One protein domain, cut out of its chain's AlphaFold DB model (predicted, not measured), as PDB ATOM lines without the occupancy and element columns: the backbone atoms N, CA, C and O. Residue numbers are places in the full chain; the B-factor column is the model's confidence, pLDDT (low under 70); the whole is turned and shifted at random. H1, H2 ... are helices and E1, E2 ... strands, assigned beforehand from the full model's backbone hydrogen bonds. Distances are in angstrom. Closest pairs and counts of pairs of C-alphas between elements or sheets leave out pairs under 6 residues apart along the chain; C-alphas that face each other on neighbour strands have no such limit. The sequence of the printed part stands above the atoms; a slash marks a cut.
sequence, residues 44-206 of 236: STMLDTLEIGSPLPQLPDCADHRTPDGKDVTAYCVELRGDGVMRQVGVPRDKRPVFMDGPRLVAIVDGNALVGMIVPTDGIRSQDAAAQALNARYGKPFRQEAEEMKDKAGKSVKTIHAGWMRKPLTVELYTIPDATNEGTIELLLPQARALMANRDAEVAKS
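Overview. This is residues 44 to 206 of the 236 residues of an uncharacterized protein of Cupriavidus sp. SW-Y-13 (UniProt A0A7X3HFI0). One broad, twisted sheet of eight strands makes the body, with helix H2 packed lengthwise along E7 on one face and helix H3 standing up from the other face at E2, E3 and E4, its residues 200 to 206 sticking out free. The short helix H1 lies off the sheet, and a long stretch with no named element, residues 50 to 76, leads from it past the E1 edge. The printed part has 163 residues, with three named helices and eight named strands in the order H1 E1 E2 E3 E4 H2 E5 E6 E7 E8 H3. The sheet's order is E1 E2 E3 E4 E8 E7 E6 E5, antiparallel throughout, and the class is mixed, helices and strands. The whole is compact, with a radius of gyration of the C-alphas of 16.1 A and spans of 42 by 38 by 37 A.

Arrangement. Begin at residues 44 to 49, H1, which is not on the sheet. Go on to E1, residues 77 to 79, an edge strand; it forms a hairpin with E2, residues 86 to 90, where N 79 and O 88 are 2.8 A apart, within hydrogen-bond range. E3, residues 104 to 110, is the next antiparallel neighbour, with N 87 and O 107 at 2.8 A. E4, residues 113 to 121, follows in a hairpin with E3, with N 106 and O 118 at 2.9 A; E1 to E4 form a meander, each strand the antiparallel neighbour of the one before. Next look at H2, residues 127 to 138: it is on the sheet at a height of 9.0 A, over E7, residues 169 to 176, and only just over E6, residues 156 to 166, on which 3 of its C-alphas fall. H2 runs along the strands, at 5 degrees to E7 on the local plane; the closest C-alphas of H2 and E6 are those of Tyr 138 and Trp 164, 6.7 A apart. E5, residues 143 to 150, is the other edge strand and forms a hairpin with E6, with N 145 and O 161 at 2.8 A. E6 and E7 have N 164 and O 171 at 2.8 A. E8, residues 179 to 188, bends by 67 degrees at residue 182; it closes a second meander, E5 to E8, with N 186 and O 172 at 2.8 A. E8 is also the antiparallel neighbour of E4, at 161 degrees between directions, with N 121 and O 183 at 2.7 A. Finally H3, residues 190 to 206, is on the face opposite to H2, giving three layers, helices on both faces of one sheet. It lies over E2, E3 and E4 at a height of 12.7 A and only just stands up from the sheet, rising 42 degrees; the closest C-alphas of H3 and E4 are those of Ala 192 and Val 115, 5.4 A apart. H2 and H3 are apart. Every O i to N i+4 pair is within hydrogen-bond range in H2 and H3, and 1 of 2 in H1.

Along the chain. Find C-alpha 44 at (-19.179, -9.495, -52.738), where H1 begins; it runs 8.6 A to C-alpha 49. E1, E2 and E3 measure 7.0, 13.0 and 19.4 A from first to last C-alpha. From C-alpha 113 at (-19.632, 5.095, -40.365) E4 runs 24.0 A, and H2 then measures 15.7 A. E5 is 22.5 A long, E6 32.9 A, E7 21.3 A and E8 22.3 A. H3 runs 24.8 A to C-alpha 206 at (-34.273, 0.339, -18.142).

Size, cuts and confidence. The C-alphas of Gln 58 and Gly 154 are the two farthest apart, at 45.0 A. The links H1 to E1 and E2 to E3 are long, with 27 and 13 residues. The printed part has no cut. Its mean pLDDT is 93.5, and no printed residue is under 70.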
ATOM      1  N   SER A  44     -19.765 -10.592 -51.950       81.69
ATOM      2  CA  SER A  44     -19.179  -9.495 -52.738       81.69
ATOM      3  C   SER A  44     -20.198  -8.419 -53.095       81.69
ATOM      4  O   SER A  44     -20.074  -7.305 -52.619       81.69
ATOM      5  N   THR A  45     -21.286  -8.768 -53.778       85.94
ATOM      6  CA  THR A  45     -22.338  -7.817 -54.173       85.94
ATOM      7  C   THR A  45     -22.898  -6.992 -53.005       85.94
ATOM      8  O   THR A  45     -23.123  -5.788 -53.139       85.94
ATOM      9  N   MET A  46     -23.117  -7.627 -51.851       91.88
ATOM     10  CA  MET A  46     -23.641  -6.956 -50.663       91.88
ATOM     11  C   MET A  46     -22.587  -6.066 -50.005       91.88
ATOM     12  O   MET A  46     -22.889  -4.926 -49.670       91.88
ATOM     13  N   LEU A  47     -21.360  -6.561 -49.846       90.56
ATOM     14  CA  LEU A  47     -20.262  -5.823 -49.218       90.56
ATOM     15  C   LEU A  47     -19.657  -4.740 -50.122       90.56
ATOM     16  O   LEU A  47     -19.074  -3.800 -49.600       90.56
ATOM     17  N   ASP A  48     -19.834  -4.834 -51.440       89.75
ATOM     18  CA  ASP A  48     -19.496  -3.778 -52.402       89.75
ATOM     19  C   ASP A  48     -20.421  -2.561 -52.220       89.75
ATOM     20  O   ASP A  48     -20.027  -1.429 -52.486       89.75
ATOM     21  N   THR A  49     -21.656  -2.791 -51.755       92.31
ATOM     22  CA  THR A  49     -22.617  -1.724 -51.433       92.31
ATOM     23  C   THR A  49     -22.481  -1.271 -49.977       92.31
ATOM     24  O   THR A  49     -22.522  -0.080 -49.687       92.31
ATOM     25  N   LEU A  50     -22.338  -2.218 -49.048       94.69
ATOM     26  CA  LEU A  50     -22.292  -2.001 -47.600       94.69
ATOM     27  C   LEU A  50     -20.877  -2.262 -47.076       94.69
ATOM     28  O   LEU A  50     -20.611  -3.256 -46.396       94.69
ATOM     29  N   GLU A  51     -19.958  -1.368 -47.422       94.50
ATOM     30  CA  GLU A  51     -18.554  -1.500 -47.046       94.50
ATOM     31  C   GLU A  51     -18.343  -1.155 -45.562       94.50
ATOM     32  O   GLU A  51     -18.503  -0.014 -45.124       94.50
ATOM     33  N   ILE A  52     -17.959  -2.154 -44.766       95.25
ATOM     34  CA  ILE A  52     -17.661  -1.965 -43.342       95.25
ATOM     35  C   ILE A  52     -16.378  -1.142 -43.185       95.25
ATOM     36  O   ILE A  52     -15.331  -1.498 -43.720       95.25
ATOM     37  N   GLY A  53     -16.449  -0.084 -42.383       94.50
ATOM     38  CA  GLY A  53     -15.388   0.902 -42.181       94.50
ATOM     39  C   GLY A  53     -15.589   2.178 -43.001       94.50
ATOM     40  O   GLY A  53     -14.974   3.194 -42.680       94.50
ATOM     41  N   SER A  54     -16.483   2.152 -43.990       95.25
ATOM     42  CA  SER A  54     -16.858   3.309 -44.804       95.25
ATOM     43  C   SER A  54     -18.146   3.956 -44.281       95.25
ATOM     44  O   SER A  54     -18.875   3.354 -43.485       95.25
ATOM     45  N   PRO A  55     -18.462   5.200 -44.684       95.62
ATOM     46  CA  PRO A  55     -19.767   5.787 -44.417       95.62
ATOM     47  C   PRO A  55     -20.905   4.896 -44.926       95.62
ATOM     48  O   PRO A  55     -20.816   4.363 -46.032       95.62
ATOM     49  N   LEU A  56     -21.985   4.757 -44.151       92.94
ATOM     50  CA  LEU A  56     -23.188   4.087 -44.634       92.94
ATOM     51  C   LEU A  56     -23.699   4.855 -45.868       92.94
ATOM     52  O   LEU A  56     -23.870   6.078 -45.783       92.94
ATOM     53  N   PRO A  57     -23.959   4.178 -47.001       93.06
ATOM     54  CA  PRO A  57     -24.516   4.831 -48.173       93.06
ATOM     55  C   PRO A  57     -25.831   5.534 -47.836       93.06
ATOM     56  O   PRO A  57     -26.579   5.101 -46.954       93.06
ATOM     57  N   GLN A  58     -26.152   6.596 -48.571       92.56
ATOM     58  CA  GLN A  58     -27.499   7.152 -48.510       92.56
ATOM     59  C   GLN A  58     -28.465   6.146 -49.135       92.56
ATOM     60  O   GLN A  58     -28.434   5.906 -50.340       92.56
ATOM     61  N   LEU A  59     -29.290   5.538 -48.287       94.06
ATOM     62  CA  LEU A  59     -30.300   4.567 -48.677       94.06
ATOM     63  C   LEU A  59     -31.693   5.197 -48.540       94.06
ATOM     64  O   LEU A  59     -31.928   5.912 -47.562       94.06
ATOM     65  N   PRO A  60     -32.612   4.946 -49.487       95.44
ATOM     66  CA  PRO A  60     -34.003   5.378 -49.371       95.44
ATOM     67  C   PRO A  60     -34.737   4.619 -48.255       95.44
ATOM     68  O   PRO A  60     -34.252   3.595 -47.765       95.44
ATOM     69  N   ASP A  61     -35.926   5.091 -47.871       94.94
ATOM     70  CA  ASP A  61     -36.782   4.390 -46.907       94.94
ATOM     71  C   ASP A  61     -37.306   3.079 -47.513       94.94
ATOM     72  O   ASP A  61     -37.781   3.037 -48.649       94.94
ATOM     73  N   CYS A  62     -37.242   1.980 -46.760       95.50
ATOM     74  CA  CYS A  62     -37.789   0.712 -47.232       95.50
ATOM     75  C   CYS A  62     -39.304   0.732 -47.445       95.50
ATOM     76  O   CYS A  62     -39.792  -0.089 -48.220       95.50
ATOM     77  N   ALA A  63     -40.052   1.631 -46.802       93.38
ATOM     78  CA  ALA A  63     -41.490   1.766 -47.016       93.38
ATOM     79  C   ALA A  63     -41.839   2.006 -48.496       93.38
ATOM     80  O   ALA A  63     -42.786   1.397 -48.996       93.38
ATOM     81  N   ASP A  64     -41.024   2.793 -49.201       94.88
ATOM     82  CA  ASP A  64     -41.243   3.169 -50.605       94.88
ATOM     83  C   ASP A  64     -40.781   2.097 -51.602       94.88
ATOM     84  O   ASP A  64     -41.118   2.139 -52.786       94.88
ATOM     85  N   HIS A  65     -40.011   1.115 -51.130       95.94
ATOM     86  CA  HIS A  65     -39.371   0.105 -51.972       95.94
ATOM     87  C   HIS A  65     -39.846  -1.323 -51.704       95.94
ATOM     88  O   HIS A  65     -39.330  -2.255 -52.330       95.94
ATOM     89  N   ARG A  66     -40.820  -1.521 -50.811       95.56
ATOM     90  CA  ARG A  66     -41.437  -2.833 -50.573       95.56
ATOM     91  C   ARG A  66     -42.143  -3.352 -51.822       95.56
ATOM     92  O   ARG A  66     -42.789  -2.607 -52.556       95.56
ATOM     93  N   THR A  67     -42.040  -4.655 -52.052       95.19
ATOM     94  CA  THR A  67     -42.824  -5.335 -53.086       95.19
ATOM     95  C   THR A  67     -44.323  -5.288 -52.759       95.19
ATOM     96  O   THR A  67     -44.687  -5.143 -51.590       95.19
ATOM     97  N   PRO A  68     -45.221  -5.457 -53.751       94.50
ATOM     98  CA  PRO A  68     -46.669  -5.424 -53.514       94.50
ATOM     99  C   PRO A  68     -47.176  -6.450 -52.489       94.50
ATOM    100  O   PRO A  68     -48.180  -6.213 -51.825       94.50
ATOM    101  N   ASP A  69     -46.490  -7.587 -52.342       92.75
ATOM    102  CA  ASP A  69     -46.805  -8.613 -51.340       92.75
ATOM    103  C   ASP A  69     -46.175  -8.342 -49.958       92.75
ATOM    104  O   ASP A  69     -46.403  -9.101 -49.017       92.75
ATOM    105  N   GLY A  70     -45.379  -7.275 -49.832       90.56
ATOM    106  CA  GLY A  70     -44.732  -6.828 -48.599       90.56
ATOM    107  C   GLY A  70     -43.604  -7.729 -48.088       90.56
ATOM    108  O   GLY A  70     -43.103  -7.490 -46.989       90.56
ATOM    109  N   LYS A  71     -43.217  -8.768 -48.837       92.75
ATOM    110  CA  LYS A  71     -42.230  -9.768 -48.390       92.75
ATOM    111  C   LYS A  71     -40.795  -9.389 -48.713       92.75
ATOM    112  O   LYS A  71     -39.883  -9.829 -48.020       92.75
ATOM    113  N   ASP A  72     -40.603  -8.599 -49.760       95.56
ATOM    114  CA  ASP A  72     -39.306  -8.256 -50.313       95.56
ATOM    115  C   ASP A  72     -39.177  -6.741 -50.509       95.56
ATOM    116  O   ASP A  72     -40.117  -5.966 -50.318       95.56
ATOM    117  N   VAL A  73     -37.973  -6.318 -50.887       96.81
ATOM    118  CA  VAL A  73     -37.674  -4.946 -51.299       96.81
ATOM    119  C   VAL A  73     -37.085  -4.961 -52.703       96.81
ATOM    120  O   VAL A  73     -36.438  -5.926 -53.112       96.81
ATOM    121  N   THR A  74     -37.331  -3.890 -53.444       96.31
ATOM    122  CA  THR A  74     -36.917  -3.720 -54.845       96.31
ATOM    123  C   THR A  74     -35.570  -3.011 -54.993       96.31
ATOM    124  O   THR A  74     -34.950  -3.095 -56.049       96.31
ATOM    125  N   ALA A  75     -35.094  -2.349 -53.937       96.12
ATOM    126  CA  ALA A  75     -33.806  -1.664 -53.873       96.12
ATOM    127  C   ALA A  75     -33.176  -1.837 -52.483       96.12
ATOM    128  O   ALA A  75     -33.867  -2.197 -51.526       96.12
ATOM    129  N   TYR A  76     -31.866  -1.590 -52.374       96.94
ATOM    130  CA  TYR A  76     -31.264  -1.382 -51.060       96.94
ATOM    131  C   TYR A  76     -31.938  -0.183 -50.404       96.94
ATOM    132  O   TYR A  76     -32.085   0.863 -51.031       96.94
ATOM    133  N   CYS A  77     -32.360  -0.346 -49.162       96.81
ATOM    134  CA  CYS A  77     -33.130   0.652 -48.435       96.81
ATOM    135  C   CYS A  77     -32.842   0.533 -46.940       96.81
ATOM    136  O   CYS A  77     -32.281  -0.468 -46.493       96.81
ATOM    137  N   VAL A  78     -33.228   1.528 -46.150       95.62
ATOM    138  CA  VAL A  78     -33.052   1.514 -44.700       95.62
ATOM    139  C   VAL A  78     -34.378   1.774 -43.994       95.62
ATOM    140  O   VAL A  78     -35.101   2.707 -44.321       95.62
ATOM    141  N   GLU A  79     -34.698   0.950 -43.001       90.69
ATOM    142  CA  GLU A  79     -35.708   1.270 -41.996       90.69
ATOM    143  C   GLU A  79     -34.990   1.855 -40.781       90.69
ATOM    144  O   GLU A  79     -34.277   1.161 -40.043       90.69
ATOM    145  N   LEU A  80     -35.187   3.152 -40.563       80.56
ATOM    146  CA  LEU A  80     -34.734   3.824 -39.355       80.56
ATOM    147  C   LEU A  80     -35.680   3.451 -38.209       80.56
ATOM    148  O   LEU A  80     -36.814   3.922 -38.135       80.56
ATOM    149  N   ARG A  81     -35.216   2.581 -37.310       70.88
ATOM    150  CA  ARG A  81     -35.890   2.258 -36.047       70.88
ATOM    151  C   ARG A  81     -34.930   2.519 -34.885       70.88
ATOM    152  O   ARG A  81     -33.738   2.269 -35.010       70.88
ATOM    153  N   GLY A  82     -35.452   2.971 -33.747       71.69
ATOM    154  CA  GLY A  82     -34.659   3.148 -32.526       71.69
ATOM    155  C   GLY A  82     -33.729   4.369 -32.542       71.69
ATOM    156  O   GLY A  82     -34.073   5.411 -33.087       71.69
ATOM    157  N   ASP A  83     -32.569   4.232 -31.900       75.00
ATOM    158  CA  ASP A  83     -31.560   5.281 -31.666       75.00
ATOM    159  C   ASP A  83     -30.667   5.590 -32.885       75.00
ATOM    160  O   ASP A  83     -29.799   6.457 -32.824       75.00
ATOM    161  N   GLY A  84     -30.878   4.886 -34.000       84.12
ATOM    162  CA  GLY A  84     -30.120   5.061 -35.236       84.12
ATOM    163  C   GLY A  84     -28.744   4.390 -35.250       84.12
ATOM    164  O   GLY A  84     -28.105   4.411 -36.308       84.12
ATOM    165  N   VAL A  85     -28.318   3.769 -34.140       91.00
ATOM    166  CA  VAL A  85     -27.089   2.963 -34.057       91.00
ATOM    167  C   VAL A  85     -27.296   1.636 -34.771       91.00
ATOM    168  O   VAL A  85     -26.467   1.234 -35.577       91.00
ATOM    169  N   MET A  86     -28.424   0.969 -34.529       92.00
ATOM    170  CA  MET A  86     -28.802  -0.251 -35.243       92.00
ATOM    171  C   MET A  86     -29.882   0.061 -36.271       92.00
ATOM    172  O   MET A  86     -31.012   0.392 -35.921       92.00
ATOM    173  N   ARG A  87     -29.543  -0.054 -37.555       93.38
ATOM    174  CA  ARG A  87     -30.453   0.223 -38.673       93.38
ATOM    175  C   ARG A  87     -30.780  -1.065 -39.402       93.38
ATOM    176  O   ARG A  87     -29.882  -1.842 -39.715       93.38
ATOM    177  N   GLN A  88     -32.055  -1.295 -39.701       95.06
ATOM    178  CA  GLN A  88     -32.426  -2.424 -40.549       95.06
ATOM    179  C   GLN A  88     -32.227  -2.017 -42.004       95.06
ATOM    180  O   GLN A  88     -32.815  -1.037 -42.451       95.06
ATOM    181  N   VAL A  89     -31.408  -2.755 -42.741       96.62
ATOM    182  CA  VAL A  89     -31.176  -2.514 -44.168       96.62
ATOM    183  C   VAL A  89     -31.904  -3.583 -44.960       96.62
ATOM    184  O   VAL A  89     -31.686  -4.776 -44.744       96.62
ATOM    185  N   GLY A  90     -32.778  -3.154 -45.865       96.88
ATOM    186  CA  GLY A  90     -33.404  -4.025 -46.844       96.88
ATOM    187  C   GLY A  90     -32.425  -4.371 -47.963       96.88
ATOM    188  O   GLY A  90     -31.723  -3.501 -48.473       96.88
ATOM    189  N   VAL A  91     -32.391  -5.644 -48.351       97.31
ATOM    190  CA  VAL A  91     -31.557  -6.169 -49.436       97.31
ATOM    191  C   VAL A  91     -32.469  -6.742 -50.525       97.31
ATOM    192  O   VAL A  91     -33.303  -7.602 -50.218       97.31
ATOM    193  N   PRO A  92     -32.345  -6.320 -51.795       95.81
ATOM    194  CA  PRO A  92     -33.112  -6.897 -52.898       95.81
ATOM    195  C   PRO A  92     -32.837  -8.382 -53.076       95.81
ATOM    196  O   PRO A  92     -31.714  -8.839 -52.876       95.81
ATOM    197  N   ARG A  93     -33.855  -9.147 -53.473       94.50
ATOM    198  CA  ARG A  93     -33.768 -10.612 -53.554       94.50
ATOM    199  C   ARG A  93     -32.637 -11.112 -54.456       94.50
ATOM    200  O   ARG A  93     -31.994 -12.095 -54.112       94.50
ATOM    201  N   ASP A  94     -32.374 -10.436 -55.569       91.69
ATOM    202  CA  ASP A  94     -31.299 -10.759 -56.516       91.69
ATOM    203  C   ASP A  94     -29.892 -10.391 -56.009       91.69
ATOM    204  O   ASP A  94     -28.895 -10.767 -56.623       91.69
ATOM    205  N   LYS A  95     -29.802  -9.652 -54.897       93.81
ATOM    206  CA  LYS A  95     -28.550  -9.220 -54.260       93.81
ATOM    207  C   LYS A  95     -28.252  -9.949 -52.952       93.81
ATOM    208  O   LYS A  95     -27.207  -9.712 -52.348       93.81
ATOM    209  N   ARG A  96     -29.162 -10.814 -52.495       93.00
ATOM    210  CA  ARG A  96     -28.980 -11.577 -51.259       93.00
ATOM    211  C   ARG A  96     -28.031 -12.744 -51.490       93.00
ATOM    212  O   ARG A  96     -28.218 -13.493 -52.451       93.00
ATOM    213  N   PRO A  97     -27.073 -12.961 -50.580       93.12
ATOM    214  CA  PRO A  97     -26.389 -14.239 -50.513       93.12
ATOM    215  C   PRO A  97     -27.399 -15.368 -50.275       93.12
ATOM    216  O   PRO A  97     -28.360 -15.196 -49.527       93.12
ATOM    217  N   VAL A  98     -27.157 -16.548 -50.849       91.81
ATOM    218  CA  VAL A  98     -28.075 -17.703 -50.747       91.81
ATOM    219  C   VAL A  98     -28.358 -18.155 -49.307       91.81
ATOM    220  O   VAL A  98     -29.391 -18.760 -49.039       91.81
ATOM    221  N   PHE A  99     -27.444 -17.873 -48.379       93.94
ATOM    222  CA  PHE A  99     -27.581 -18.226 -46.967       93.94
ATOM    223  C   PHE A  99     -28.343 -17.185 -46.142       93.94
ATOM    224  O   PHE A  99     -28.661 -17.468 -44.992       93.94
ATOM    225  N   MET A 100     -28.595 -15.988 -46.685       96.19
ATOM    226  CA  MET A 100     -29.266 -14.915 -45.957       96.19
ATOM    227  C   MET A 100     -30.749 -15.246 -45.779       96.19
ATOM    228  O   MET A 100     -31.448 -15.518 -46.756       96.19
ATOM    229  N   ASP A 101     -31.229 -15.185 -44.538       95.19
ATOM    230  CA  ASP A 101     -32.644 -15.369 -44.228       95.19
ATOM    231  C   ASP A 101     -33.401 -14.040 -44.310       95.19
ATOM    232  O   ASP A 101     -33.079 -13.049 -43.650       95.19
ATOM    233  N   GLY A 102     -34.437 -14.028 -45.144       94.00
ATOM    234  CA  GLY A 102     -35.313 -12.880 -45.326       94.00
ATOM    235  C   GLY A 102     -34.677 -11.664 -46.022       94.00
ATOM    236  O   GLY A 102     -33.585 -11.723 -46.587       94.00
ATOM    237  N   PRO A 103     -35.409 -10.535 -46.054       95.62
ATOM    238  CA  PRO A 103     -35.041  -9.356 -46.831       95.62
ATOM    239  C   PRO A 103     -34.179  -8.342 -46.089       95.62
ATOM    240  O   PRO A 103     -33.923  -7.279 -46.647       95.62
ATOM    241  N   ARG A 104     -33.793  -8.600 -44.837       95.88
ATOM    242  CA  ARG A 104     -33.201  -7.584 -43.964       95.88
ATOM    243  C   ARG A 104     -31.955  -8.081 -43.258       95.88
ATOM    244  O   ARG A 104     -31.904  -9.215 -42.801       95.88
ATOM    245  N   LEU A 105     -31.001  -7.176 -43.110       96.62
ATOM    246  CA  LEU A 105     -29.852  -7.312 -42.223       96.62
ATOM    247  C   LEU A 105     -29.813  -6.134 -41.247       96.62
ATOM    248  O   LEU A 105     -30.531  -5.147 -41.432       96.62
ATOM    249  N   VAL A 106     -28.976  -6.219 -40.217       96.06
ATOM    250  CA  VAL A 106     -28.738  -5.097 -39.299       96.06
ATOM    251  C   VAL A 106     -27.394  -4.460 -39.622       96.06
ATOM    252  O   VAL A 106     -26.363  -5.127 -39.605       96.06
ATOM    253  N   ALA A 107     -27.405  -3.162 -39.895       96.56
ATOM    254  CA  ALA A 107     -26.225  -2.316 -39.966       96.56
ATOM    255  C   ALA A 107     -26.003  -1.642 -38.609       96.56
ATOM    256  O   ALA A 107     -26.937  -1.078 -38.036       96.56
ATOM    257  N   ILE A 108     -24.769  -1.675 -38.113       96.69
ATOM    258  CA  ILE A 108     -24.352  -0.972 -36.898       96.69
ATOM    259  C   ILE A 108     -23.576   0.264 -37.329       96.69
ATOM    260  O   ILE A 108     -22.582   0.156 -38.048       96.69
ATOM    261  N   VAL A 109     -24.037   1.429 -36.896       95.38
ATOM    262  CA  VAL A 109     -23.551   2.729 -37.340       95.38
ATOM    263  C   VAL A 109     -23.018   3.523 -36.155       95.38
ATOM    264  O   VAL A 109     -23.695   3.664 -35.141       95.38
ATOM    265  N   ASP A 110     -21.816   4.071 -36.315       94.75
ATOM    266  CA  ASP A 110     -21.228   5.051 -35.402       94.75
ATOM    267  C   ASP A 110     -21.153   6.409 -36.113       94.75
ATOM    268  O   ASP A 110     -20.390   6.590 -37.069       94.75
ATOM    269  N   GLY A 111     -22.020   7.345 -35.726       91.19
ATOM    270  CA  GLY A 111     -22.242   8.585 -36.471       91.19
ATOM    271  C   GLY A 111     -22.753   8.309 -37.891       91.19
ATOM    272  O   GLY A 111     -23.939   8.044 -38.089       91.19
ATOM    273  N   ASN A 112     -21.858   8.378 -38.881       90.62
ATOM    274  CA  ASN A 112     -22.152   8.013 -40.272       90.62
ATOM    275  C   ASN A 112     -21.370   6.782 -40.756       90.62
ATOM    276  O   ASN A 112     -21.593   6.337 -41.873       90.62
ATOM    277  N   ALA A 113     -20.445   6.237 -39.963       95.62
ATOM    278  CA  ALA A 113     -19.632   5.095 -40.365       95.62
ATOM    279  C   ALA A 113     -20.399   3.785 -40.162       95.62
ATOM    280  O   ALA A 113     -20.938   3.551 -39.082       95.62
ATOM    281  N   LEU A 114     -20.414   2.909 -41.167       97.06
ATOM    282  CA  LEU A 114     -20.849   1.525 -41.020       97.06
ATOM    283  C   LEU A 114     -19.745   0.749 -40.301       97.06
ATOM    284  O   LEU A 114     -18.688   0.485 -40.864       97.06
ATOM    285  N   VAL A 115     -19.970   0.389 -39.042       97.94
ATOM    286  CA  VAL A 115     -18.941  -0.221 -38.190       97.94
ATOM    287  C   VAL A 115     -19.170  -1.701 -37.928       97.94
ATOM    288  O   VAL A 115     -18.269  -2.401 -37.462       97.94
ATOM    289  N   GLY A 116     -20.353  -2.203 -38.251       97.56
ATOM    290  CA  GLY A 116     -20.639  -3.622 -38.189       97.56
ATOM    291  C   GLY A 116     -21.878  -3.995 -38.980       97.56
ATOM    292  O   GLY A 116     -22.690  -3.142 -39.338       97.56
ATOM    293  N   MET A 117     -22.014  -5.284 -39.248       97.50
ATOM    294  CA  MET A 117     -23.150  -5.847 -39.951       97.50
ATOM    295  C   MET A 117     -23.512  -7.203 -39.353       97.50
ATOM    296  O   MET A 117     -22.628  -8.007 -39.063       97.50
ATOM    297  N   ILE A 118     -24.804  -7.457 -39.197       97.38
ATOM    298  CA  ILE A 118     -25.352  -8.728 -38.733       97.38
ATOM    299  C   ILE A 118     -26.287  -9.240 -39.823       97.38
ATOM    300  O   ILE A 118     -27.293  -8.600 -40.135       97.38
ATOM    301  N   VAL A 119     -25.936 -10.376 -40.417       97.94
ATOM    302  CA  VAL A 119     -26.680 -11.016 -41.503       97.94
ATOM    303  C   VAL A 119     -27.404 -12.236 -40.929       97.94
ATOM    304  O   VAL A 119     -26.734 -13.210 -40.576       97.94
ATOM    305  N   PRO A 120     -28.745 -12.206 -40.821       97.44
ATOM    306  CA  PRO A 120     -29.522 -13.385 -40.465       97.44
ATOM    307  C   PRO A 120     -29.338 -14.481 -41.512       97.44
ATOM    308  O   PRO A 120     -29.234 -14.204 -42.709       97.44
ATOM    309  N   THR A 121     -29.308 -15.727 -41.067       97.44
ATOM    310  CA  THR A 121     -29.166 -16.913 -41.909       97.44
ATOM    311  C   THR A 121     -30.201 -17.955 -41.534       97.44
ATOM    312  O   THR A 121     -30.737 -17.941 -40.424       97.44
ATOM    313  N   ASP A 122     -30.430 -18.914 -42.425       94.81
ATOM    314  CA  ASP A 122     -31.386 -20.005 -42.212       94.81
ATOM    315  C   ASP A 122     -30.828 -21.125 -41.297       94.81
ATOM    316  O   ASP A 122     -31.006 -22.328 -41.534       94.81
ATOM    317  N   GLY A 123     -30.025 -20.724 -40.306       94.38
ATOM    318  CA  GLY A 123     -29.346 -21.581 -39.340       94.38
ATOM    319  C   GLY A 123     -28.670 -22.780 -39.996       94.38
ATOM    320  O   GLY A 123     -27.926 -22.661 -40.977       94.38
ATOM    321  N   ILE A 124     -28.995 -23.971 -39.494       94.88
ATOM    322  CA  ILE A 124     -28.410 -25.226 -39.967       94.88
ATOM    323  C   ILE A 124     -28.594 -25.478 -41.468       94.88
ATOM    324  O   ILE A 124     -27.747 -26.122 -42.085       94.88
ATOM    325  N   ARG A 125     -29.672 -24.971 -42.082       94.31
ATOM    326  CA  ARG A 125     -29.945 -25.204 -43.510       94.31
ATOM    327  C   ARG A 125     -28.972 -24.459 -44.418       94.31
ATOM    328  O   ARG A 125     -28.814 -24.841 -45.573       94.31
ATOM    329  N   SER A 126     -28.318 -23.422 -43.897       95.19
ATOM    330  CA  SER A 126     -27.442 -22.543 -44.673       95.19
ATOM    331  C   SER A 126     -26.012 -22.427 -44.135       95.19
ATOM    332  O   SER A 126     -25.151 -21.905 -44.844       95.19
ATOM    333  N   GLN A 127     -25.724 -22.958 -42.937       95.44
ATOM    334  CA  GLN A 127     -24.424 -22.811 -42.269       95.44
ATOM    335  C   GLN A 127     -23.230 -23.283 -43.117       95.44
ATOM    336  O   GLN A 127     -22.176 -22.655 -43.083       95.44
ATOM    337  N   ASP A 128     -23.383 -24.340 -43.924       94.62
ATOM    338  CA  ASP A 128     -22.297 -24.837 -44.778       94.62
ATOM    339  C   ASP A 128     -22.021 -23.882 -45.948       94.62
ATOM    340  O   ASP A 128     -20.864 -23.587 -46.249       94.62
ATOM    341  N   ALA A 129     -23.074 -23.349 -46.578       94.44
ATOM    342  CA  ALA A 129     -22.947 -22.359 -47.646       94.44
ATOM    343  C   ALA A 129     -22.349 -21.046 -47.115       94.44
ATOM    344  O   ALA A 129     -21.467 -20.463 -47.749       94.44
ATOM    345  N   ALA A 130     -22.774 -20.617 -45.923       95.56
ATOM    346  CA  ALA A 130     -22.203 -19.476 -45.216       95.56
ATOM    347  C   ALA A 130     -20.714 -19.693 -44.900       95.56
ATOM    348  O   ALA A 130     -19.881 -18.858 -45.252       95.56
ATOM    349  N   ALA A 131     -20.351 -20.835 -44.307       95.50
ATOM    350  CA  ALA A 131     -18.966 -21.160 -43.978       95.50
ATOM    351  C   ALA A 131     -18.076 -21.226 -45.227       95.50
ATOM    352  O   ALA A 131     -16.951 -20.728 -45.208       95.50
ATOM    353  N   GLN A 132     -18.565 -21.797 -46.331       93.94
ATOM    354  CA  GLN A 132     -17.841 -21.821 -47.605       93.94
ATOM    355  C   GLN A 132     -17.615 -20.413 -48.162       93.94
ATOM    356  O   GLN A 132     -16.495 -20.097 -48.565       93.94
ATOM    357  N   ALA A 133     -18.636 -19.553 -48.143       93.19
ATOM    358  CA  ALA A 133     -18.517 -18.168 -48.593       93.19
ATOM    359  C   ALA A 133     -17.518 -17.368 -47.740       93.19
ATOM    360  O   ALA A 133     -16.664 -16.659 -48.275       93.19
ATOM    361  N   LEU A 134     -17.573 -17.530 -46.417       94.81
ATOM    362  CA  LEU A 134     -16.633 -16.899 -45.491       94.81
ATOM    363  C   LEU A 134     -15.209 -17.428 -45.679       94.81
ATOM    364  O   LEU A 134     -14.264 -16.643 -45.677       94.81
ATOM    365  N   ASN A 135     -15.048 -18.730 -45.929       94.69
ATOM    366  CA  ASN A 135     -13.748 -19.327 -46.219       94.69
ATOM    367  C   ASN A 135     -13.139 -18.823 -47.526       94.69
ATOM    368  O   ASN A 135     -11.936 -18.575 -47.589       94.69
ATOM    369  N   ALA A 136     -13.966 -18.658 -48.556       92.50
ATOM    370  CA  ALA A 136     -13.545 -18.091 -49.826       92.50
ATOM    371  C   ALA A 136     -13.027 -16.652 -49.649       92.50
ATOM    372  O   ALA A 136     -11.988 -16.300 -50.202       92.50
ATOM    373  N   ARG A 137     -13.709 -15.842 -48.830       91.69
ATOM    374  CA  ARG A 137     -13.372 -14.427 -48.633       91.69
ATOM    375  C   ARG A 137     -12.236 -14.184 -47.636       91.69
ATOM    376  O   ARG A 137     -11.368 -13.345 -47.873       91.69
ATOM    377  N   TYR A 138     -12.245 -14.886 -46.507       93.06
ATOM    378  CA  TYR A 138     -11.366 -14.616 -45.362       93.06
ATOM    379  C   TYR A 138     -10.325 -15.713 -45.107       93.06
ATOM    380  O   TYR A 138      -9.487 -15.565 -44.216       93.06
ATOM    381  N   GLY A 139     -10.333 -16.794 -45.891       93.88
ATOM    382  CA  GLY A 139      -9.476 -17.956 -45.677       93.88
ATOM    383  C   GLY A 139      -9.994 -18.864 -44.560       93.88
ATOM    384  O   GLY A 139     -11.169 -18.860 -44.220       93.88
ATOM    385  N   LYS A 140      -9.118 -19.685 -43.974       95.25
ATOM    386  CA  LYS A 140      -9.510 -20.634 -42.920       95.25
ATOM    387  C   LYS A 140      -9.904 -19.894 -41.625       95.25
ATOM    388  O   LYS A 140      -9.190 -18.961 -41.249       95.25
ATOM    389  N   PRO A 141     -10.950 -20.328 -40.895       97.25
ATOM    390  CA  PRO A 141     -11.270 -19.758 -39.595       97.25
ATOM    391  C   PRO A 141     -10.126 -19.994 -38.604       97.25
ATOM    392  O   PRO A 141      -9.453 -21.030 -38.640       97.25
ATOM    393  N   PHE A 142      -9.923 -19.047 -37.687       96.38
ATOM    394  CA  PHE A 142      -8.978 -19.222 -36.579       96.38
ATOM    395  C   PHE A 142      -9.535 -20.173 -35.511       96.38
ATOM    396  O   PHE A 142      -8.767 -20.783 -34.769       96.38
ATOM    397  N   ARG A 143     -10.866 -20.312 -35.452       95.69
ATOM    398  CA  ARG A 143     -11.593 -21.208 -34.552       95.69
ATOM    399  C   ARG A 143     -12.816 -21.760 -35.265       95.69
ATOM    400  O   ARG A 143     -13.558 -20.994 -35.869       95.69
ATOM    401  N   GLN A 144     -13.023 -23.066 -35.183       96.56
ATOM    402  CA  GLN A 144     -14.240 -23.712 -35.649       96.56
ATOM    403  C   GLN A 144     -14.586 -24.842 -34.688       96.56
ATOM    404  O   GLN A 144     -13.800 -25.767 -34.498       96.56
ATOM    405  N   GLU A 145     -15.765 -24.746 -34.103       95.19
ATOM    406  CA  GLU A 145     -16.331 -25.699 -33.168       95.19
ATOM    407  C   GLU A 145     -17.605 -26.265 -33.790       95.19
ATOM    408  O   GLU A 145     -18.304 -25.590 -34.550       95.19
ATOM    409  N   ALA A 146     -17.872 -27.536 -33.510       93.44
ATOM    410  CA  ALA A 146     -19.132 -28.150 -33.870       93.44
ATOM    411  C   ALA A 146     -19.865 -28.547 -32.601       93.44
ATOM    412  O   ALA A 146     -19.285 -29.217 -31.747       93.44
ATOM    413  N   GLU A 147     -21.128 -28.163 -32.517       91.19
ATOM    414  CA  GLU A 147     -21.974 -28.431 -31.365       91.19
ATOM    415  C   GLU A 147     -23.145 -29.319 -31.782       91.19
ATOM    416  O   GLU A 147     -23.635 -29.256 -32.912       91.19
ATOM    417  N   GLU A 148     -23.556 -30.211 -30.889       92.56
ATOM    418  CA  GLU A 148     -24.747 -31.024 -31.090       92.56
ATOM    419  C   GLU A 148     -25.921 -30.330 -30.406       92.56
ATOM    420  O   GLU A 148     -25.970 -30.211 -29.185       92.56
ATOM    421  N   MET A 149     -26.875 -29.871 -31.206       90.19
ATOM    422  CA  MET A 149     -28.075 -29.186 -30.744       90.19
ATOM    423  C   MET A 149     -29.309 -30.044 -30.994       90.19
ATOM    424  O   MET A 149     -29.308 -30.934 -31.846       90.19
ATOM    425  N   LYS A 150     -30.391 -29.776 -30.267       91.44
ATOM    426  CA  LYS A 150     -31.692 -30.393 -30.530       91.44
ATOM    427  C   LYS A 150     -32.522 -29.469 -31.410       91.44
ATOM    428  O   LYS A 150     -32.652 -28.284 -31.120       91.44
ATOM    429  N   ASP A 151     -33.071 -30.006 -32.493       88.50
ATOM    430  CA  ASP A 151     -34.066 -29.285 -33.280       88.50
ATOM    431  C   ASP A 151     -35.434 -29.265 -32.574       88.50
ATOM    432  O   ASP A 151     -35.628 -29.867 -31.513       88.50
ATOM    433  N   LYS A 152     -36.419 -28.587 -33.178       86.94
ATOM    434  CA  LYS A 152     -37.788 -28.500 -32.634       86.94
ATOM    435  C   LYS A 152     -38.486 -29.863 -32.506       86.94
ATOM    436  O   LYS A 152     -39.468 -29.967 -31.779       86.94
ATOM    437  N   ALA A 153     -37.997 -30.898 -33.194       89.44
ATOM    438  CA  ALA A 153     -38.489 -32.270 -33.103       89.44
ATOM    439  C   ALA A 153     -37.688 -33.128 -32.101       89.44
ATOM    440  O   ALA A 153     -37.930 -34.330 -31.991       89.44
ATOM    441  N   GLY A 154     -36.728 -32.544 -31.372       89.81
ATOM    442  CA  GLY A 154     -35.861 -33.252 -30.428       89.81
ATOM    443  C   GLY A 154     -34.770 -34.096 -31.096       89.81
ATOM    444  O   GLY A 154     -34.081 -34.872 -30.420       89.81
ATOM    445  N   LYS A 155     -34.579 -33.964 -32.411       91.50
ATOM    446  CA  LYS A 155     -33.522 -34.659 -33.144       91.50
ATOM    447  C   LYS A 155     -32.203 -33.923 -32.947       91.50
ATOM    448  O   LYS A 155     -32.133 -32.700 -33.023       91.50
ATOM    449  N   SER A 156     -31.145 -34.693 -32.713       92.69
ATOM    450  CA  SER A 156     -29.784 -34.166 -32.701       92.69
ATOM    451  C   SER A 156     -29.375 -33.674 -34.083       92.69
ATOM    452  O   SER A 156     -29.457 -34.414 -35.069       92.69
ATOM    453  N   VAL A 157     -28.889 -32.445 -34.137       93.44
ATOM    454  CA  VAL A 157     -28.362 -31.812 -35.333       93.44
ATOM    455  C   VAL A 157     -27.026 -31.147 -35.026       93.44
ATOM    456  O   VAL A 157     -26.803 -30.654 -33.926       93.44
ATOM    457  N   LYS A 158     -26.115 -31.157 -36.000       94.62
ATOM    458  CA  LYS A 158     -24.775 -30.590 -35.843       94.62
ATOM    459  C   LYS A 158     -24.771 -29.139 -36.304       94.62
ATOM    460  O   LYS A 158     -25.074 -28.872 -37.468       94.62
ATOM    461  N   THR A 159     -24.391 -28.227 -35.427       95.38
ATOM    462  CA  THR A 159     -24.218 -26.810 -35.742       95.38
ATOM    463  C   THR A 159     -22.744 -26.441 -35.774       95.38
ATOM    464  O   THR A 159     -21.900 -27.144 -35.217       95.38
ATOM    465  N   ILE A 160     -22.421 -25.376 -36.503       94.50
ATOM    466  CA  ILE A 160     -21.060 -24.859 -36.629       94.50
ATOM    467  C   ILE A 160     -21.000 -23.488 -35.962       94.50
ATOM    468  O   ILE A 160     -21.794 -22.608 -36.284       94.50
ATOM    469  N   HIS A 161     -20.010 -23.299 -35.094       97.31
ATOM    470  CA  HIS A 161     -19.575 -21.984 -34.645       97.31
ATOM    471  C   HIS A 161     -18.162 -21.745 -35.171       97.31
ATOM    472  O   HIS A 161     -17.222 -22.450 -34.800       97.31
ATOM    473  N   ALA A 162     -17.994 -20.774 -36.064       98.00
ATOM    474  CA  ALA A 162     -16.710 -20.459 -36.675       98.00
ATOM    475  C   ALA A 162     -16.380 -18.968 -36.582       98.00
ATOM    476  O   ALA A 162     -17.261 -18.120 -36.671       98.00
ATOM    477  N   GLY A 163     -15.093 -18.656 -36.423       97.81
ATOM    478  CA  GLY A 163     -14.584 -17.289 -36.353       97.81
ATOM    479  C   GLY A 163     -13.417 -17.053 -37.309       97.81
ATOM    480  O   GLY A 163     -12.494 -17.868 -37.397       97.81
ATOM    481  N   TRP A 164     -13.416 -15.900 -37.974       97.81
ATOM    482  CA  TRP A 164     -12.338 -15.388 -38.821       97.81
ATOM    483  C   TRP A 164     -11.849 -14.043 -38.294       97.81
ATOM    484  O   TRP A 164     -12.601 -13.260 -37.712       97.81
ATOM    485  N   MET A 165     -10.568 -13.759 -38.524       95.00
ATOM    486  CA  MET A 165      -9.956 -12.496 -38.130       95.00
ATOM    487  C   MET A 165      -9.276 -11.851 -39.330       95.00
ATOM    488  O   MET A 165      -8.293 -12.367 -39.861       95.00
ATOM    489  N   ARG A 166      -9.775 -10.679 -39.721       92.31
ATOM    490  CA  ARG A 166      -9.190  -9.811 -40.745       92.31
ATOM    491  C   ARG A 166      -9.046  -8.421 -40.145       92.31
ATOM    492  O   ARG A 166      -9.862  -7.548 -40.406       92.31
ATOM    493  N   LYS A 167      -8.029  -8.238 -39.294       91.50
ATOM    494  CA  LYS A 167      -7.850  -7.015 -38.494       91.50
ATOM    495  C   LYS A 167      -8.106  -5.740 -39.323       91.50
ATOM    496  O   LYS A 167      -7.525  -5.628 -40.404       91.50
ATOM    497  N   PRO A 168      -8.915  -4.789 -38.822       95.00
ATOM    498  CA  PRO A 168      -9.571  -4.770 -37.503       95.00
ATOM    499  C   PRO A 168     -10.900  -5.548 -37.411       95.00
ATOM    500  O   PRO A 168     -11.501  -5.574 -36.344       95.00
ATOM    501  N   LEU A 169     -11.360  -6.182 -38.488       95.88
ATOM    502  CA  LEU A 169     -12.636  -6.894 -38.564       95.88
ATOM    503  C   LEU A 169     -12.561  -8.294 -37.934       95.88
ATOM    504  O   LEU A 169     -11.671  -9.091 -38.258       95.88
ATOM    505  N   THR A 170     -13.550  -8.616 -37.103       97.25
ATOM    506  CA  THR A 170     -13.848  -9.991 -36.686       97.25
ATOM    507  C   THR A 170     -15.112 -10.455 -37.386       97.25
ATOM    508  O   THR A 170     -16.088  -9.708 -37.441       97.25
ATOM    509  N   VAL A 171     -15.091 -11.686 -37.896       97.81
ATOM    510  CA  VAL A 171     -16.261 -12.318 -38.504       97.81
ATOM    511  C   VAL A 171     -16.610 -13.581 -37.735       97.81
ATOM    512  O   VAL A 171     -15.731 -14.407 -37.509       97.81
ATOM    513  N   GLU A 172     -17.865 -13.734 -37.338       98.00
ATOM    514  CA  GLU A 172     -18.366 -14.898 -36.604       98.00
ATOM    515  C   GLU A 172     -19.601 -15.461 -37.301       98.00
ATOM    516  O   GLU A 172     -20.465 -14.713 -37.741       98.00
ATOM    517  N   LEU A 173     -19.659 -16.785 -37.420       98.06
ATOM    518  CA  LEU A 173     -20.812 -17.548 -37.886       98.06
ATOM    519  C   LEU A 173     -21.256 -18.454 -36.748       98.06
ATOM    520  O   LEU A 173     -20.435 -19.223 -36.241       98.06
ATOM    521  N   TYR A 174     -22.534 -18.404 -36.394       96.88
ATOM    522  CA  TYR A 174     -23.118 -19.318 -35.420       96.88
ATOM    523  C   TYR A 174     -24.615 -19.520 -35.665       96.88
ATOM    524  O   TYR A 174     -25.300 -18.669 -36.231       96.88
ATOM    525  N   THR A 175     -25.126 -20.661 -35.217       95.88
ATOM    526  CA  THR A 175     -26.565 -20.941 -35.136       95.88
ATOM    527  C   THR A 175     -27.080 -20.472 -33.777       95.88
ATOM    528  O   THR A 175     -26.382 -20.624 -32.775       95.88
ATOM    529  N   ILE A 176     -28.281 -19.896 -33.726       90.44
ATOM    530  CA  ILE A 176     -28.848 -19.379 -32.478       90.44
ATOM    531  C   ILE A 176     -29.190 -20.561 -31.549       90.44
ATOM    532  O   ILE A 176     -29.872 -21.499 -31.984       90.44
ATOM    533  N   PRO A 177     -28.745 -20.536 -30.276       84.19
ATOM    534  CA  PRO A 177     -29.154 -21.510 -29.268       84.19
ATOM    535  C   PRO A 177     -30.678 -21.659 -29.212       84.19
ATOM    536  O   PRO A 177     -31.405 -20.681 -29.348       84.19
ATOM    537  N   ASP A 178     -31.169 -22.889 -29.058       84.50
ATOM    538  CA  ASP A 178     -32.605 -23.218 -29.007       84.50
ATOM    539  C   ASP A 178     -33.423 -22.895 -30.283       84.50
ATOM    540  O   ASP A 178     -34.604 -23.241 -30.376       84.50
ATOM    541  N   ALA A 179     -32.794 -22.325 -31.317       89.06
ATOM    542  CA  ALA A 179     -33.401 -21.978 -32.598       89.06
ATOM    543  C   ALA A 179     -32.519 -22.451 -33.765       89.06
ATOM    544  O   ALA A 179     -31.949 -21.673 -34.516       89.06
ATOM    545  N   THR A 180     -32.440 -23.770 -33.968       91.56
ATOM    546  CA  THR A 180     -31.586 -24.391 -35.012       91.56
ATOM    547  C   THR A 180     -31.880 -23.945 -36.453       91.56
ATOM    548  O   THR A 180     -31.040 -24.123 -37.337       91.56
ATOM    549  N   ASN A 181     -33.063 -23.376 -36.700       93.00
ATOM    550  CA  ASN A 181     -33.472 -22.795 -37.980       93.00
ATOM    551  C   ASN A 181     -33.125 -21.305 -38.118       93.00
ATOM    552  O   ASN A 181     -33.569 -20.677 -39.070       93.00
ATOM    553  N   GLU A 182     -32.402 -20.739 -37.159       95.19
ATOM    554  CA  GLU A 182     -31.972 -19.349 -37.144       95.19
ATOM    555  C   GLU A 182     -30.470 -19.328 -36.888       95.19
ATOM    556  O   GLU A 182     -29.932 -20.074 -36.068       95.19
ATOM    557  N   GLY A 183     -29.757 -18.492 -37.620       96.62
ATOM    558  CA  GLY A 183     -28.332 -18.308 -37.420       96.62
ATOM    559  C   GLY A 183     -27.920 -16.917 -37.825       96.62
ATOM    560  O   GLY A 183     -28.693 -16.177 -38.432       96.62
ATOM    561  N   THR A 184     -26.671 -16.592 -37.558       97.50
ATOM    562  CA  THR A 184     -26.166 -15.245 -37.738       97.50
ATOM    563  C   THR A 184     -24.747 -15.283 -38.272       97.50
ATOM    564  O   THR A 184     -23.927 -16.100 -37.851       97.50
ATOM    565  N   ILE A 185     -24.457 -14.356 -39.184       98.19
ATOM    566  CA  ILE A 185     -23.094 -13.951 -39.506       98.19
ATOM    567  C   ILE A 185     -22.900 -12.530 -38.998       98.19
ATOM    568  O   ILE A 185     -23.572 -11.603 -39.450       98.19
ATOM    569  N   GLU A 186     -21.965 -12.350 -38.078       98.00
ATOM    570  CA  GLU A 186     -21.584 -11.051 -37.542       98.00
ATOM    571  C   GLU A 186     -20.261 -10.616 -38.157       98.00
ATOM    572  O   GLU A 186     -19.274 -11.340 -38.089       98.00
ATOM    573  N   LEU A 187     -20.219  -9.422 -38.744       97.88
ATOM    574  CA  LEU A 187     -19.013  -8.783 -39.256       97.88
ATOM    575  C   LEU A 187     -18.815  -7.486 -38.480       97.88
ATOM    576  O   LEU A 187     -19.486  -6.495 -38.755       97.88
ATOM    577  N   LEU A 188     -17.928  -7.482 -37.488       98.12
ATOM    578  CA  LEU A 188     -17.861  -6.410 -36.494       98.12
ATOM    579  C   LEU A 188     -16.459  -5.815 -36.384       98.12
ATOM    580  O   LEU A 188     -15.477  -6.533 -36.165       98.12
ATOM    581  N   LEU A 189     -16.376  -4.486 -36.465       98.06
ATOM    582  CA  LEU A 189     -15.233  -3.735 -35.951       98.06
ATOM    583  C   LEU A 189     -15.297  -3.660 -34.413       98.06
ATOM    584  O   LEU A 189     -16.378  -3.806 -33.834       98.06
ATOM    585  N   PRO A 190     -14.178  -3.375 -33.719       96.75
ATOM    586  CA  PRO A 190     -14.163  -3.287 -32.258       96.75
ATOM    587  C   PRO A 190     -15.176  -2.275 -31.704       96.75
ATOM    588  O   PRO A 190     -15.843  -2.553 -30.711       96.75
ATOM    589  N   GLN A 191     -15.350  -1.138 -32.385       95.69
ATOM    590  CA  GLN A 191     -16.327  -0.120 -31.990       95.69
ATOM    591  C   GLN A 191     -17.786  -0.605 -32.074       95.69
ATOM    592  O   GLN A 191     -18.583  -0.255 -31.211       95.69
ATOM    593  N   ALA A 192     -18.138  -1.478 -33.029       96.69
ATOM    594  CA  ALA A 192     -19.490  -2.032 -33.125       96.69
ATOM    595  C   ALA A 192     -19.844  -2.873 -31.894       96.69
ATOM    596  O   ALA A 192     -20.940  -2.757 -31.354       96.69
ATOM    597  N   ARG A 193     -18.882  -3.664 -31.397       93.31
ATOM    598  CA  ARG A 193     -19.058  -4.467 -30.177       93.31
ATOM    599  C   ARG A 193     -19.271  -3.589 -28.946       93.31
ATOM    600  O   ARG A 193     -20.110  -3.911 -28.113       93.31
ATOM    601  N   ALA A 194     -18.549  -2.472 -28.849       94.44
ATOM    602  CA  ALA A 194     -18.740  -1.508 -27.768       94.44
ATOM    603  C   ALA A 194     -20.135  -0.861 -27.817       94.44
ATOM    604  O   ALA A 194     -20.788  -0.742 -26.784       94.44
ATOM    605  N   LEU A 195     -20.617  -0.496 -29.010       94.19
ATOM    606  CA  LEU A 195     -21.960   0.060 -29.197       94.19
ATOM    607  C   LEU A 195     -23.057  -0.933 -28.796       94.19
ATOM    608  O   LEU A 195     -23.963  -0.569 -28.049       94.19
ATOM    609  N   MET A 196     -22.943  -2.189 -29.235       91.62
ATOM    610  CA  MET A 196     -23.875  -3.252 -28.848       91.62
ATOM    611  C   MET A 196     -23.879  -3.473 -27.328       91.62
ATOM    612  O   MET A 196     -24.936  -3.434 -26.707       91.62
ATOM    613  N   ALA A 197     -22.701  -3.590 -26.706       92.06
ATOM    614  CA  ALA A 197     -22.588  -3.776 -25.258       92.06
ATOM    615  C   ALA A 197     -23.155  -2.590 -24.453       92.06
ATOM    616  O   ALA A 197     -23.796  -2.784 -23.418       92.06
ATOM    617  N   ASN A 198     -22.951  -1.354 -24.923       90.88
ATOM    618  CA  ASN A 198     -23.539  -0.167 -24.302       90.88
ATOM    619  C   ASN A 198     -25.066  -0.205 -24.375       90.88
ATOM    620  O   ASN A 198     -25.734   0.099 -23.384       90.88
ATOM    621  N   ARG A 199     -25.618  -0.619 -25.520       87.94
ATOM    622  CA  ARG A 199     -27.061  -0.734 -25.703       87.94
ATOM    623  C   ARG A 199     -27.667  -1.786 -24.782       87.94
ATOM    624  O   ARG A 199     -28.669  -1.510 -24.127       87.94
ATOM    625  N   ASP A 200     -27.030  -2.945 -24.669       88.44
ATOM    626  CA  ASP A 200     -27.458  -3.993 -23.741       88.44
ATOM    627  C   ASP A 200     -27.440  -3.493 -22.292       88.44
ATOM    628  O   ASP A 200     -28.384  -3.726 -21.535       88.44
ATOM    629  N   ALA A 201     -26.413  -2.729 -21.907       90.25
ATOM    630  CA  ALA A 201     -26.333  -2.124 -20.581       90.25
ATOM    631  C   ALA A 201     -27.432  -1.072 -20.336       90.25
ATOM    632  O   ALA A 201     -27.954  -0.978 -19.223       90.25
ATOM    633  N   GLU A 202     -27.801  -0.273 -21.339       89.00
ATOM    634  CA  GLU A 202     -28.927   0.668 -21.254       89.00
ATOM    635  C   GLU A 202     -30.267  -0.049 -21.103       89.00
ATOM    636  O   GLU A 202     -31.068   0.315 -20.238       89.00
ATOM    637  N   VAL A 203     -30.499  -1.090 -21.905       88.56
ATOM    638  CA  VAL A 203     -31.708  -1.910 -21.816       88.56
ATOM    639  C   VAL A 203     -31.784  -2.562 -20.439       88.56
ATOM    640  O   VAL A 203     -32.802  -2.425 -19.763       88.56
ATOM    641  N   ALA A 204     -30.697  -3.165 -19.958       89.69
ATOM    642  CA  ALA A 204     -30.635  -3.751 -18.623       89.69
ATOM    643  C   ALA A 204     -30.951  -2.728 -17.515       89.69
ATOM    644  O   ALA A 204     -31.714  -3.035 -16.602       89.69
ATOM    645  N   LYS A 205     -30.436  -1.491 -17.611       89.88
ATOM    646  CA  LYS A 205     -30.783  -0.400 -16.678       89.88
ATOM    647  C   LYS A 205     -32.263  -0.022 -16.748       89.88
ATOM    648  O   LYS A 205     -32.859   0.240 -15.710       89.88
ATOM    649  N   SER A 206     -32.853   0.005 -17.944       86.94
ATOM    650  CA  SER A 206     -34.273   0.339 -18.142       86.94
ATOM    651  C   SER A 206     -35.227  -0.739 -17.618       86.94
ATOM    652  O   SER A 206     -36.348  -0.433 -17.223       86.94
TER     653      SER A 206